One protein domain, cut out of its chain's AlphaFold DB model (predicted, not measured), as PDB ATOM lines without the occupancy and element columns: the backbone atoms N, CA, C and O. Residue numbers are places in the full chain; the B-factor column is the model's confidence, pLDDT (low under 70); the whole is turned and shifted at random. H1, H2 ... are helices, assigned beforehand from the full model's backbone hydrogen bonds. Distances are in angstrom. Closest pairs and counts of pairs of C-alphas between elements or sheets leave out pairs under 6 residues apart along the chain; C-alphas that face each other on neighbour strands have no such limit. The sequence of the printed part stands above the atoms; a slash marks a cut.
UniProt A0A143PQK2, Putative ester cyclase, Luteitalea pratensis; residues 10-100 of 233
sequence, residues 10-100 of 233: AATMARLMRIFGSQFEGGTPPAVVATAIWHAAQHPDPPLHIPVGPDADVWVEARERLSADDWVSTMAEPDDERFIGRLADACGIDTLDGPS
ATOM      1  N   ALA A  10      28.094  60.238 -33.112       83.94
ATOM      2  CA  ALA A  10      27.214  59.937 -34.244       83.94
ATOM      3  C   ALA A  10      27.965  59.236 -35.390       83.94
ATOM      4  O   ALA A  10      27.529  58.175 -35.837       83.94
ATOM      5  N   ALA A  11      29.125  59.769 -35.789       81.38
ATOM      6  CA  ALA A  11      29.962  59.186 -36.841       81.38
ATOM      7  C   ALA A  11      30.482  57.791 -36.456       81.38
ATOM      8  O   ALA A  11      30.332  56.831 -37.208       81.38
ATOM      9  N   THR A  12      31.016  57.633 -35.238       84.50
ATOM     10  CA  THR A  12      31.489  56.334 -34.735       84.50
ATOM     11  C   THR A  12      30.372  55.294 -34.702       84.50
ATOM     12  O   THR A  12      30.581  54.155 -35.113       84.50
ATOM     13  N   MET A  13      29.174  55.676 -34.254       85.81
ATOM     14  CA  MET A  13      28.024  54.777 -34.225       85.81
ATOM     15  C   MET A  13      27.578  54.398 -35.640       85.81
ATOM     16  O   MET A  13      27.296  53.231 -35.889       85.81
ATOM     17  N   ALA A  14      27.564  55.341 -36.587       86.56
ATOM     18  CA  ALA A  14      27.249  55.048 -37.984       86.56
ATOM     19  C   ALA A  14      28.243  54.042 -38.595       86.56
ATOM     20  O   ALA A  14      27.827  53.057 -39.204       86.56
ATOM     21  N   ARG A  15      29.549  54.229 -38.356       89.31
ATOM     22  CA  ARG A  15      30.609  53.298 -38.784       89.31
ATOM     23  C   ARG A  15      30.438  51.916 -38.151       89.31
ATOM     24  O   ARG A  15      30.490  50.911 -38.853       89.31
ATOM     25  N   LEU A  16      30.157  51.858 -36.849       86.75
ATOM     26  CA  LEU A  16      29.890  50.609 -36.135       86.75
ATOM     27  C   LEU A  16      28.668  49.873 -36.706       86.75
ATOM     28  O   LEU A  16      28.704  48.657 -36.887       86.75
ATOM     29  N   MET A  17      27.604  50.602 -37.049       88.06
ATOM     30  CA  MET A  17      26.420  50.018 -37.681       88.06
ATOM     31  C   MET A  17      26.707  49.479 -39.085       88.06
ATOM     32  O   MET A  17      26.096  48.483 -39.460       88.06
ATOM     33  N   ARG A  18      27.648  50.065 -39.841       88.69
ATOM     34  CA  ARG A  18      28.106  49.494 -41.123       88.69
ATOM     35  C   ARG A  18      28.840  48.169 -40.928       88.69
ATOM     36  O   ARG A  18      28.539  47.217 -41.638       88.69
ATOM     37  N   ILE A  19      29.724  48.086 -39.928       85.12
ATOM     38  CA  ILE A  19      30.406  46.832 -39.562       85.12
ATOM     39  C   ILE A  19      29.373  45.759 -39.212       85.12
ATOM     40  O   ILE A  19      29.393  44.674 -39.778       85.12
ATOM     41  N   PHE A  20      28.433  46.055 -38.309       85.50
ATOM     42  CA  PHE A  20      27.396  45.084 -37.949       85.50
ATOM     43  C   PHE A  20      26.486  44.732 -39.128       85.50
ATOM     44  O   PHE A  20      26.127  43.568 -39.287       85.50
ATOM     45  N   GLY A  21      26.141  45.717 -39.959       86.62
ATOM     46  CA  GLY A  21      25.364  45.533 -41.181       86.62
ATOM     47  C   GLY A  21      25.990  44.494 -42.106       86.62
ATOM     48  O   GLY A  21      25.315  43.535 -42.472       86.62
ATOM     49  N   SER A  22      27.291  44.618 -42.397       86.62
ATOM     50  CA  SER A  22      27.988  43.653 -43.257       86.62
ATOM     51  C   SER A  22      27.970  42.237 -42.673       86.62
ATOM     52  O   SER A  22      27.797  41.275 -43.417       86.62
ATOM     53  N   GLN A  23      28.054  42.087 -41.345       85.81
ATOM     54  CA  GLN A  23      27.986  40.775 -40.686       85.81
ATOM     55  C   GLN A  23      26.606  40.106 -40.779       85.81
ATOM     56  O   GLN A  23      26.530  38.877 -40.792       85.81
ATOM     57  N   PHE A  24      25.513  40.872 -40.875       87.19
ATOM     58  CA  PHE A  24      24.190  40.290 -41.140       87.19
ATOM     59  C   PHE A  24      24.083  39.721 -42.560       87.19
ATOM     60  O   PHE A  24      23.317  38.787 -42.800       87.19
ATOM     61  N   GLU A  25      24.906  40.214 -43.481       88.50
ATOM     62  CA  GLU A  25      25.034  39.716 -44.846       88.50
ATOM     63  C   GLU A  25      26.161  38.670 -44.927       88.50
ATOM     64  O   GLU A  25      27.239  38.882 -45.485       88.50
ATOM     65  N   GLY A  26      25.912  37.501 -44.333       89.50
ATOM     66  CA  GLY A  26      26.774  36.322 -44.475       89.50
ATOM     67  C   GLY A  26      28.025  36.293 -43.592       89.50
ATOM     68  O   GLY A  26      29.037  35.732 -44.014       89.50
ATOM     69  N   GLY A  27      27.955  36.871 -42.388       90.62
ATOM     70  CA  GLY A  27      29.043  36.863 -41.407       90.62
ATOM     71  C   GLY A  27      29.508  35.467 -40.974       90.62
ATOM     72  O   GLY A  27      28.979  34.431 -41.390       90.62
ATOM     73  N   THR A  28      30.525  35.441 -40.109       91.81
ATOM     74  CA  THR A  28      31.181  34.204 -39.662       91.81
ATOM     75  C   THR A  28      30.172  33.163 -39.138       91.81
ATOM     76  O   THR A  28      29.439  33.438 -38.184       91.81
ATOM     77  N   PRO A  29      30.132  31.940 -39.707       92.56
ATOM     78  CA  PRO A  29      29.155  30.931 -39.325       92.56
ATOM     79  C   PRO A  29      29.301  30.494 -37.862       92.56
ATOM     80  O   PRO A  29      30.430  30.309 -37.396       92.56
ATOM     81  N   PRO A  30      28.193  30.183 -37.161       93.38
ATOM     82  CA  PRO A  30      28.237  29.722 -35.772       93.38
ATOM     83  C   PRO A  30      29.143  28.507 -35.539       93.38
ATOM     84  O   PRO A  30      29.770  28.405 -34.491       93.38
ATOM     85  N   ALA A  31      29.257  27.603 -36.518       93.69
ATOM     86  CA  ALA A  31      30.153  26.450 -36.430       93.69
ATOM     87  C   ALA A  31      31.634  26.862 -36.350       93.69
ATOM     88  O   ALA A  31      32.378  26.297 -35.557       93.69
ATOM     89  N   VAL A  32      32.049  27.880 -37.116       91.69
ATOM     90  CA  VAL A  32      33.423  28.411 -37.080       91.69
ATOM     91  C   VAL A  32      33.704  29.047 -35.715       91.69
ATOM     92  O   VAL A  32      34.750  28.793 -35.119       91.69
ATOM     93  N   VAL A  33      32.737  29.796 -35.175       92.69
ATOM     94  CA  VAL A  33      32.818  30.380 -33.826       92.69
ATOM     95  C   VAL A  33      32.915  29.293 -32.752       92.69
ATOM     96  O   VAL A  33      33.779  29.362 -31.881       92.69
ATOM     97  N   ALA A  34      32.077  28.258 -32.828       94.19
ATOM     98  CA  ALA A  34      32.087  27.148 -31.879       94.19
ATOM     99  C   ALA A  34      33.429  26.401 -31.881       94.19
ATOM    100  O   ALA A  34      33.956  26.080 -30.815       94.19
ATOM    101  N   THR A  35      34.018  26.176 -33.059       93.62
ATOM    102  CA  THR A  35      35.356  25.588 -33.190       93.62
ATOM    103  C   THR A  35      36.422  26.458 -32.523       93.62
ATOM    104  O   THR A  35      37.231  25.932 -31.760       93.62
ATOM    105  N   ALA A  36      36.403  27.778 -32.732       91.88
ATOM    106  CA  ALA A  36      37.352  28.686 -32.084       91.88
ATOM    107  C   ALA A  36      37.233  28.652 -30.549       91.88
ATOM    108  O   ALA A  36      38.245  28.530 -29.858       91.88
ATOM    109  N   ILE A  37      36.006  28.664 -30.014       91.31
ATOM    110  CA  ILE A  37      35.743  28.540 -28.569       91.31
ATOM    111  C   ILE A  37      36.269  27.205 -28.030       91.31
ATOM    112  O   ILE A  37      36.911  27.165 -26.981       91.31
ATOM    113  N   TRP A  38      36.025  26.107 -28.746       93.12
ATOM    114  CA  TRP A  38      36.507  24.784 -28.356       93.12
ATOM    115  C   TRP A  38      38.039  24.714 -28.306       93.12
ATOM    116  O   TRP A  38      38.604  24.162 -27.363       93.12
ATOM    117  N   HIS A  39      38.733  25.292 -29.291       90.75
ATOM    118  CA  HIS A  39      40.196  25.361 -29.276       90.75
ATOM    119  C   HIS A  39      40.723  26.233 -28.134       90.75
ATOM    120  O   HIS A  39      41.655  25.821 -27.447       90.75
ATOM    121  N   ALA A  40      40.092  27.382 -27.885       91.00
ATOM    122  CA  ALA A  40      40.424  28.263 -26.770       91.00
ATOM    123  C   ALA A  40      40.365  27.537 -25.423       91.00
ATOM    124  O   ALA A  40      41.296  27.609 -24.630       91.00
ATOM    125  N   ALA A  41      39.281  26.792 -25.192       90.62
ATOM    126  CA  ALA A  41      39.048  26.076 -23.943       90.62
ATOM    127  C   ALA A  41      40.068  24.953 -23.680       90.62
ATOM    128  O   ALA A  41      40.222  24.522 -22.540       90.62
ATOM    129  N   GLN A  42      40.753  24.472 -24.721       92.25
ATOM    130  CA  GLN A  42      41.812  23.469 -24.607       92.25
ATOM    131  C   GLN A  42      43.209  24.082 -24.442       92.25
ATOM    132  O   GLN A  42      44.157  23.352 -24.145       92.25
ATOM    133  N   HIS A  43      43.366  25.391 -24.650       90.25
ATOM    134  CA  HIS A  43      44.654  26.053 -24.500       90.25
ATOM    135  C   HIS A  43      44.958  26.266 -23.006       90.25
ATOM    136  O   HIS A  43      44.084  26.738 -22.281       90.25
ATOM    137  N   PRO A  44      46.170  25.942 -22.516       90.81
ATOM    138  CA  PRO A  44      46.505  26.084 -21.094       90.81
ATOM    139  C   PRO A  44      46.500  27.543 -20.614       90.81
ATOM    140  O   PRO A  44      46.300  27.794 -19.430       90.81
ATOM    141  N   ASP A  45      46.706  28.487 -21.533       90.19
ATOM    142  CA  ASP A  45      46.657  29.931 -21.294       90.19
ATOM    143  C   ASP A  45      46.064  30.623 -22.537       90.19
ATOM    144  O   ASP A  45      46.809  30.995 -23.449       90.19
ATOM    145  N   PRO A  46      44.730  30.623 -22.717       83.81
ATOM    146  CA  PRO A  46      44.118  31.173 -23.920       83.81
ATOM    147  C   PRO A  46      44.235  32.703 -23.930       83.81
ATOM    148  O   PRO A  46      44.034  33.341 -22.893       83.81
ATOM    149  N   PRO A  47      44.500  33.325 -25.092       82.25
ATOM    150  CA  PRO A  47      44.542  34.776 -25.182       82.25
ATOM    151  C   PRO A  47      43.170  35.380 -24.859       82.25
ATOM    152  O   PRO A  47      42.125  34.791 -25.141       82.25
ATOM    153  N   LEU A  48      43.176  36.599 -24.311       83.44
ATOM    154  CA  LEU A  48      41.953  37.330 -23.953       83.44
ATOM    155  C   LEU A  48      41.031  37.574 -25.161       83.44
ATOM    156  O   LEU A  48      39.812  37.641 -25.015       83.44
ATOM    157  N   HIS A  49      41.619  37.712 -26.349       84.25
ATOM    158  CA  HIS A  49      40.906  37.925 -27.599       84.25
ATOM    159  C   HIS A  49      41.308  36.859 -28.609       84.25
ATOM    160  O   HIS A  49      42.493  36.600 -28.811       84.25
ATOM    161  N   ILE A  50      40.306  36.266 -29.249       88.75
ATOM    162  CA  ILE A  50      40.485  35.259 -30.288       88.75
ATOM    163  C   ILE A  50      39.795  35.798 -31.534       88.75
ATOM    164  O   ILE A  50      38.564  35.920 -31.520       88.75
ATOM    165  N   PRO A  51      40.544  36.179 -32.582       90.94
ATOM    166  CA  PRO A  51      39.928  36.552 -33.843       90.94
ATOM    167  C   PRO A  51      39.220  35.333 -34.438       90.94
ATOM    168  O   PRO A  51      39.709  34.205 -34.355       90.94
ATOM    169  N   VAL A  52      38.029  35.551 -34.997       91.44
ATOM    170  CA  VAL A  52      37.243  34.481 -35.614       91.44
ATOM    171  C   VAL A  52      36.754  34.916 -36.988       91.44
ATOM    172  O   VAL A  52      35.788  35.668 -37.126       91.44
ATOM    173  N   GLY A  53      37.386  34.345 -38.009       90.31
ATOM    174  CA  GLY A  53      37.057  34.605 -39.401       90.31
ATOM    175  C   GLY A  53      37.795  35.823 -39.964       90.31
ATOM    176  O   GLY A  53      38.340  36.637 -39.218       90.31
ATOM    177  N   PRO A  54      37.771  35.970 -41.299       91.06
ATOM    178  CA  PRO A  54      38.630  36.906 -42.007       91.06
ATOM    179  C   PRO A  54      38.308  38.361 -41.661       91.06
ATOM    180  O   PRO A  54      39.211  39.188 -41.662       91.06
ATOM    181  N   ASP A  55      37.052  38.677 -41.326       91.56
ATOM    182  CA  ASP A  55      36.648  40.000 -40.846       91.56
ATOM    183  C   ASP A  55      37.410  40.408 -39.579       91.56
ATOM    184  O   ASP A  55      37.802  41.560 -39.459       91.56
ATOM    185  N   ALA A  56      37.652  39.485 -38.643       91.81
ATOM    186  CA  ALA A  56      38.416  39.773 -37.432       91.81
ATOM    187  C   ALA A  56      39.930  39.731 -37.690       91.81
ATOM    188  O   ALA A  56      40.662  40.574 -37.171       91.81
ATOM    189  N   ASP A  57      40.387  38.778 -38.508       91.62
ATOM    190  CA  ASP A  57      41.811  38.558 -38.785       91.62
ATOM    191  C   ASP A  57      42.476  39.814 -39.366       91.62
ATOM    192  O   ASP A  57      43.522  40.241 -38.875       91.62
ATOM    193  N   VAL A  58      41.840  40.473 -40.345       92.75
ATOM    194  CA  VAL A  58      42.409  41.679 -40.977       92.75
ATOM    195  C   VAL A  58      42.496  42.870 -40.019       92.75
ATOM    196  O   VAL A  58      43.417  43.678 -40.129       92.75
ATOM    197  N   TRP A  59      41.580  42.974 -39.049       92.88
ATOM    198  CA  TRP A  59      41.618  44.021 -38.024       92.88
ATOM    199  C   TRP A  59      42.721  43.770 -36.998       92.88
ATOM    200  O   TRP A  59      43.399  44.714 -36.589       92.88
ATOM    201  N   VAL A  60      42.911  42.514 -36.583       92.56
ATOM    202  CA  VAL A  60      43.995  42.140 -35.664       92.56
ATOM    203  C   VAL A  60      45.351  42.352 -36.333       92.56
ATOM    204  O   VAL A  60      46.195  43.033 -35.754       92.56
ATOM    205  N   GLU A  61      45.530  41.898 -37.577       91.62
ATOM    206  CA  GLU A  61      46.770  42.117 -38.338       91.62
ATOM    207  C   GLU A  61      47.060  43.619 -38.515       91.62
ATOM    208  O   GLU A  61      48.185  44.079 -38.296       91.62
ATOM    209  N   ALA A  62      46.040  44.420 -38.852       93.88
ATOM    210  CA  ALA A  62      46.173  45.874 -38.948       93.88
ATOM    211  C   ALA A  62      46.600  46.503 -37.615       93.88
ATOM    212  O   ALA A  62      47.494  47.353 -37.581       93.88
ATOM    213  N   ARG A  63      45.977  46.076 -36.510       94.06
ATOM    214  CA  ARG A  63      46.277  46.583 -35.170       94.06
ATOM    215  C   ARG A  63      47.690  46.231 -34.724       94.06
ATOM    216  O   ARG A  63      48.324  47.069 -34.086       94.06
ATOM    217  N   GLU A  64      48.163  45.025 -35.013       92.81
ATOM    218  CA  GLU A  64      49.517  44.577 -34.666       92.81
ATOM    219  C   GLU A  64      50.589  45.310 -35.475       92.81
ATOM    220  O   GLU A  64      51.658  45.622 -34.951       92.81
ATOM    221  N   ARG A  65      50.291  45.626 -36.739       94.19
ATOM    222  CA  ARG A  65      51.219  46.314 -37.641       94.19
ATOM    223  C   ARG A  65      51.346  47.812 -37.364       94.19
ATOM    224  O   ARG A  65      52.416  48.376 -37.590       94.19
ATOM    225  N   LEU A  66      50.269  48.469 -36.937       94.88
ATOM    226  CA  LEU A  66      50.253  49.913 -36.689       94.88
ATOM    227  C   LEU A  66      50.767  50.275 -35.290       94.88
ATOM    228  O   LEU A  66      50.528  49.571 -34.306       94.88
ATOM    229  N   SER A  67      51.419  51.439 -35.189       96.81
ATOM    230  CA  SER A  67      51.720  52.036 -33.888       96.81
ATOM    231  C   SER A  67      50.425  52.407 -33.152       96.81
ATOM    232  O   SER A  67      49.365  52.577 -33.762       96.81
ATOM    233  N   ALA A  68      50.491  52.546 -31.826       96.25
ATOM    234  CA  ALA A  68      49.328  52.966 -31.044       96.25
ATOM    235  C   ALA A  68      48.812  54.351 -31.481       96.25
ATOM    236  O   ALA A  68      47.602  54.538 -31.586       96.25
ATOM    237  N   ASP A  69      49.718  55.282 -31.793       97.06
ATOM    238  CA  ASP A  69      49.374  56.638 -32.229       97.06
ATOM    239  C   ASP A  69      48.732  56.639 -33.621       97.06
ATOM    240  O   ASP A  69      47.711  57.300 -33.825       97.06
ATOM    241  N   ASP A  70      49.258  55.847 -34.561       96.25
ATOM    242  CA  ASP A  70      48.670  55.719 -35.899       96.25
ATOM    243  C   ASP A  70      47.290  55.061 -35.843       96.25
ATOM    244  O   ASP A  70      46.362  55.485 -36.541       96.25
ATOM    245  N   TRP A  71      47.131  54.051 -34.980       95.19
ATOM    246  CA  TRP A  71      45.847  53.404 -34.744       95.19
ATOM    247  C   TRP A  71      44.826  54.400 -34.189       95.19
ATOM    248  O   TRP A  71      43.753  54.572 -34.766       95.19
ATOM    249  N   VAL A  72      45.169  55.105 -33.106       94.69
ATOM    250  CA  VAL A  72      44.290  56.111 -32.490       94.69
ATOM    251  C   VAL A  72      43.969  57.233 -33.473       94.69
ATOM    252  O   VAL A  72      42.803  57.604 -33.596       94.69
ATOM    253  N   SER A  73      44.956  57.738 -34.217       94.81
ATOM    254  CA  SER A  73      44.729  58.768 -35.235       94.81
ATOM    255  C   SER A  73      43.773  58.292 -36.326       94.81
ATOM    256  O   SER A  73      42.935  59.068 -36.780       94.81
ATOM    257  N   THR A  74      43.885  57.031 -36.749       93.56
ATOM    258  CA  THR A  74      42.993  56.454 -37.762       93.56
ATOM    259  C   THR A  74      41.574  56.336 -37.221       93.56
ATOM    260  O   THR A  74      40.635  56.788 -37.866       93.56
ATOM    261  N   MET A  75      41.410  55.825 -36.000       90.50
ATOM    262  CA  MET A  75      40.099  55.693 -35.357       90.50
ATOM    263  C   MET A  75      39.431  57.040 -35.045       90.50
ATOM    264  O   MET A  75      38.203  57.119 -35.016       90.50
ATOM    265  N   ALA A  76      40.225  58.091 -34.834       91.06
ATOM    266  CA  ALA A  76      39.758  59.447 -34.555       91.06
ATOM    267  C   ALA A  76      39.515  60.303 -35.812       91.06
ATOM    268  O   ALA A  76      39.164  61.473 -35.673       91.06
ATOM    269  N   GLU A  77      39.700  59.760 -37.020       93.00
ATOM    270  CA  GLU A  77      39.511  60.502 -38.270       93.00
ATOM    271  C   GLU A  77      38.055  61.003 -38.402       93.00
ATOM    272  O   GLU A  77      37.138  60.173 -38.446       93.00
ATOM    273  N   PRO A  78      37.806  62.328 -38.437       88.81
ATOM    274  CA  PRO A  78      36.448  62.875 -38.463       88.81
ATOM    275  C   PRO A  78      35.763  62.755 -39.826       88.81
ATOM    276  O   PRO A  78      34.539  62.677 -39.873       88.81
ATOM    277  N   ASP A  79      36.530  62.742 -40.916       91.38
ATOM    278  CA  ASP A  79      35.990  62.605 -42.266       91.38
ATOM    279  C   ASP A  79      35.747  61.128 -42.605       91.38
ATOM    280  O   ASP A  79      36.634  60.289 -42.443       91.38
ATOM    281  N   ASP A  80      34.536  60.785 -43.044       89.62
ATOM    282  CA  ASP A  80      34.154  59.388 -43.271       89.62
ATOM    283  C   ASP A  80      34.878  58.766 -44.469       89.62
ATOM    284  O   ASP A  80      35.323  57.623 -44.371       89.62
ATOM    285  N   GLU A  81      35.047  59.496 -45.573       91.56
ATOM    286  CA  GLU A  81      35.749  58.983 -46.756       91.56
ATOM    287  C   GLU A  81      37.222  58.716 -46.437       91.56
ATOM    288  O   GLU A  81      37.751  57.641 -46.738       91.56
ATOM    289  N   ARG A  82      37.873  59.654 -45.742       94.62
ATOM    290  CA  ARG A  82      39.254  59.489 -45.287       94.62
ATOM    291  C   ARG A  82      39.387  58.378 -44.251       94.62
ATOM    292  O   ARG A  82      40.365  57.634 -44.305       94.62
ATOM    293  N   PHE A  83      38.431  58.239 -43.331       93.31
ATOM    294  CA  PHE A  83      38.423  57.144 -42.361       93.31
ATOM    295  C   PHE A  83      38.380  55.788 -43.069       93.31
ATOM    296  O   PHE A  83      39.205  54.926 -42.773       93.31
ATOM    297  N   ILE A  84      37.457  55.619 -44.022       92.19
ATOM    298  CA  ILE A  84      37.303  54.378 -44.792       92.19
ATOM    299  C   ILE A  84      38.589  54.068 -45.552       92.19
ATOM    300  O   ILE A  84      39.093  52.956 -45.434       92.19
ATOM    301  N   GLY A  85      39.151  55.046 -46.271       94.44
ATOM    302  CA  GLY A  85      40.394  54.858 -47.020       94.44
ATOM    303  C   GLY A  85      41.555  54.429 -46.121       94.44
ATOM    304  O   GLY A  85      42.190  53.411 -46.374       94.44
ATOM    305  N   ARG A  86      41.775  55.135 -45.004       95.56
ATOM    306  CA  ARG A  86      42.850  54.802 -44.052       95.56
ATOM    307  C   ARG A  86      42.660  53.434 -43.402       95.56
ATOM    308  O   ARG A  86      43.635  52.711 -43.207       95.56
ATOM    309  N   LEU A  87      41.427  53.083 -43.045       93.50
ATOM    310  CA  LEU A  87      41.119  51.777 -42.472       93.50
ATOM    311  C   LEU A  87      41.299  50.662 -43.508       93.50
ATOM    312  O   LEU A  87      41.867  49.624 -43.182       93.50
ATOM    313  N   ALA A  88      40.878  50.881 -44.754       94.19
ATOM    314  CA  ALA A  88      41.089  49.937 -45.844       94.19
ATOM    315  C   ALA A  88      42.584  49.744 -46.142       94.19
ATOM    316  O   ALA A  88      43.019  48.610 -46.312       94.19
ATOM    317  N   ASP A  89      43.393  50.805 -46.103       94.12
ATOM    318  CA  ASP A  89      44.856  50.716 -46.228       94.12
ATOM    319  C   ASP A  89      45.490  49.942 -45.055       94.12
ATOM    320  O   ASP A  89      46.438  49.162 -45.223       94.12
ATOM    321  N   ALA A  90      44.958  50.123 -43.844       94.50
ATOM    322  CA  ALA A  90      45.403  49.405 -42.653       94.50
ATOM    323  C   ALA A  90      45.036  47.909 -42.700       94.50
ATOM    324  O   ALA A  90      45.883  47.053 -42.440       94.50
ATOM    325  N   CYS A  91      43.807  47.574 -43.079       93.75
ATOM    326  CA  CYS A  91      43.328  46.192 -43.172       93.75
ATOM    327  C   CYS A  91      43.733  45.505 -44.489       93.75
ATOM    328  O   CYS A  91      43.671  44.286 -44.603       93.75
ATOM    329  N   GLY A  92      44.154  46.268 -45.501       93.75
ATOM    330  CA  GLY A  92      44.380  45.790 -46.867       93.75
ATOM    331  C   GLY A  92      43.107  45.559 -47.687       93.75
ATOM    332  O   GLY A  92      43.200  45.103 -48.827       93.75
ATOM    333  N   ILE A  93      41.935  45.827 -47.118       93.25
ATOM    334  CA  ILE A  93      40.625  45.642 -47.736       93.25
ATOM    335  C   ILE A  93      39.595  46.523 -47.028       93.25
ATOM    336  O   ILE A  93      39.695  46.740 -45.820       93.25
ATOM    337  N   ASP A  94      38.585  47.005 -47.757       92.44
ATOM    338  CA  ASP A  94      37.450  47.687 -47.136       92.44
ATOM    339  C   ASP A  94      36.596  46.672 -46.359       92.44
ATOM    340  O   ASP A  94      35.892  45.833 -46.932       92.44
ATOM    341  N   THR A  95      36.689  46.735 -45.033       89.44
ATOM    342  CA  THR A  95      35.928  45.890 -44.104       89.44
ATOM    343  C   THR A  95      34.541  46.445 -43.776       89.44
ATOM    344  O   THR A  95      33.748  45.758 -43.135       89.44
ATOM    345  N   LEU A  96      34.258  47.697 -44.151       88.81
ATOM    346  CA  LEU A  96      32.958  48.346 -43.950       88.81
ATOM    347  C   LEU A  96      32.019  48.146 -45.141       88.81
ATOM    348  O   LEU A  96      30.831  48.456 -45.025       88.81
ATOM    349  N   ASP A  97      32.556  47.695 -46.272       87.94
ATOM    350  CA  ASP A  97      31.779  47.309 -47.441       87.94
ATOM    351  C   ASP A  97      31.115  45.938 -47.245       87.94
ATOM    352  O   ASP A  97      31.734  44.984 -46.750       87.94
ATOM    353  N   GLY A  98      29.830  45.879 -47.594       87.38
ATOM    354  CA  GLY A  98      28.995  44.684 -47.505       87.38
ATOM    355  C   GLY A  98      29.021  43.884 -48.814       87.38
ATOM    356  O   GLY A  98      29.205  44.469 -49.880       87.38
ATOM    357  N   PRO A  99      28.820  42.555 -48.782       93.00
ATOM    358  CA  PRO A  99      28.572  41.718 -47.607       93.00
ATOM    359  C   PRO A  99      29.843  41.513 -46.759       93.00
ATOM    360  O   PRO A  99      30.926  41.972 -47.130       93.00
ATOM    361  N   SER A 100      29.741  40.820 -45.618       93.06
ATOM    362  CA  SER A 100      30.909  40.506 -44.771       93.06
ATOM    363  C   SER A 100      32.086  39.938 -45.575       93.06
ATOM    364  O   SER A 100      31.914  39.284 -46.614       93.06
TER     365      SER A 100
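What this domain is: This is residues 10 to 100 of the 233 residues of the protein "Putative ester cyclase" of Luteitalea pratensis (UniProt A0A143PQK2). H3 lies near the middle of a loose arrangement of helices, with the hairpin of H4 and H5 packed on it toward one end, H1 near the start of H5, and H2 set off alone at the other end, joined to H3 by a long link. H4 and H5 fold back as a helical hairpin, and H3 meets the last residues of H5 about perpendicular, while residues 92 to 100 run back from H5 toward H1. The printed part has 91 residues with five named helices, H1 to H5 in order, and no named strand; the class is all helix. It is only just compact, close to loose, with a radius of gyration of the C-alphas of 14.6 A and spans of 43 by 31 by 23 A.

How they stand to each other: Begin with H1, residues 10 to 24, which is apart from H2, residues 30 to 42. H2 touches no helix. H3, residues 54 to 65, uses residues 58 to 62 alone to touch residues 90 to 91 of H5, residues 80 to 91; the closest C-alphas, of Val 58 and Cys 91, are 5.1 A apart, and the lines stand about perpendicular at 85 degrees. H4, residues 68 to 75, touches H5 in a hairpin, opposite ways at a steep tilt of 44 degrees, with the closest C-alphas, of Thr 74 and Arg 86, 6.5 A apart. H1 is close to but not clearly touching H5: the closest C-alphas, of Ala 11 and Asp 80, are 7.7 A apart. Every O i to N i+4 pair is within hydrogen-bond range in H1, H2, H4 and H5; in H3, 7 of 8 are.

Where its parts are: Find C-alpha 10 at (27.214, 59.937, -34.244); H1 runs 21.0 A from there to C-alpha 24. H2 covers 18.7 A, H3 16.3 A, H4 10.5 A, and H5 16.1 A, ending at C-alpha 91, (43.328, 46.192, -43.172).

The domain as a whole: The C-alphas of Pro 44 and Asp 79, the two farthest apart, are 43.5 A apart. The link from H2 to H3 is long, with 11 residues. The printed part has no cut, and no printed residue is under 70 in pLDDT.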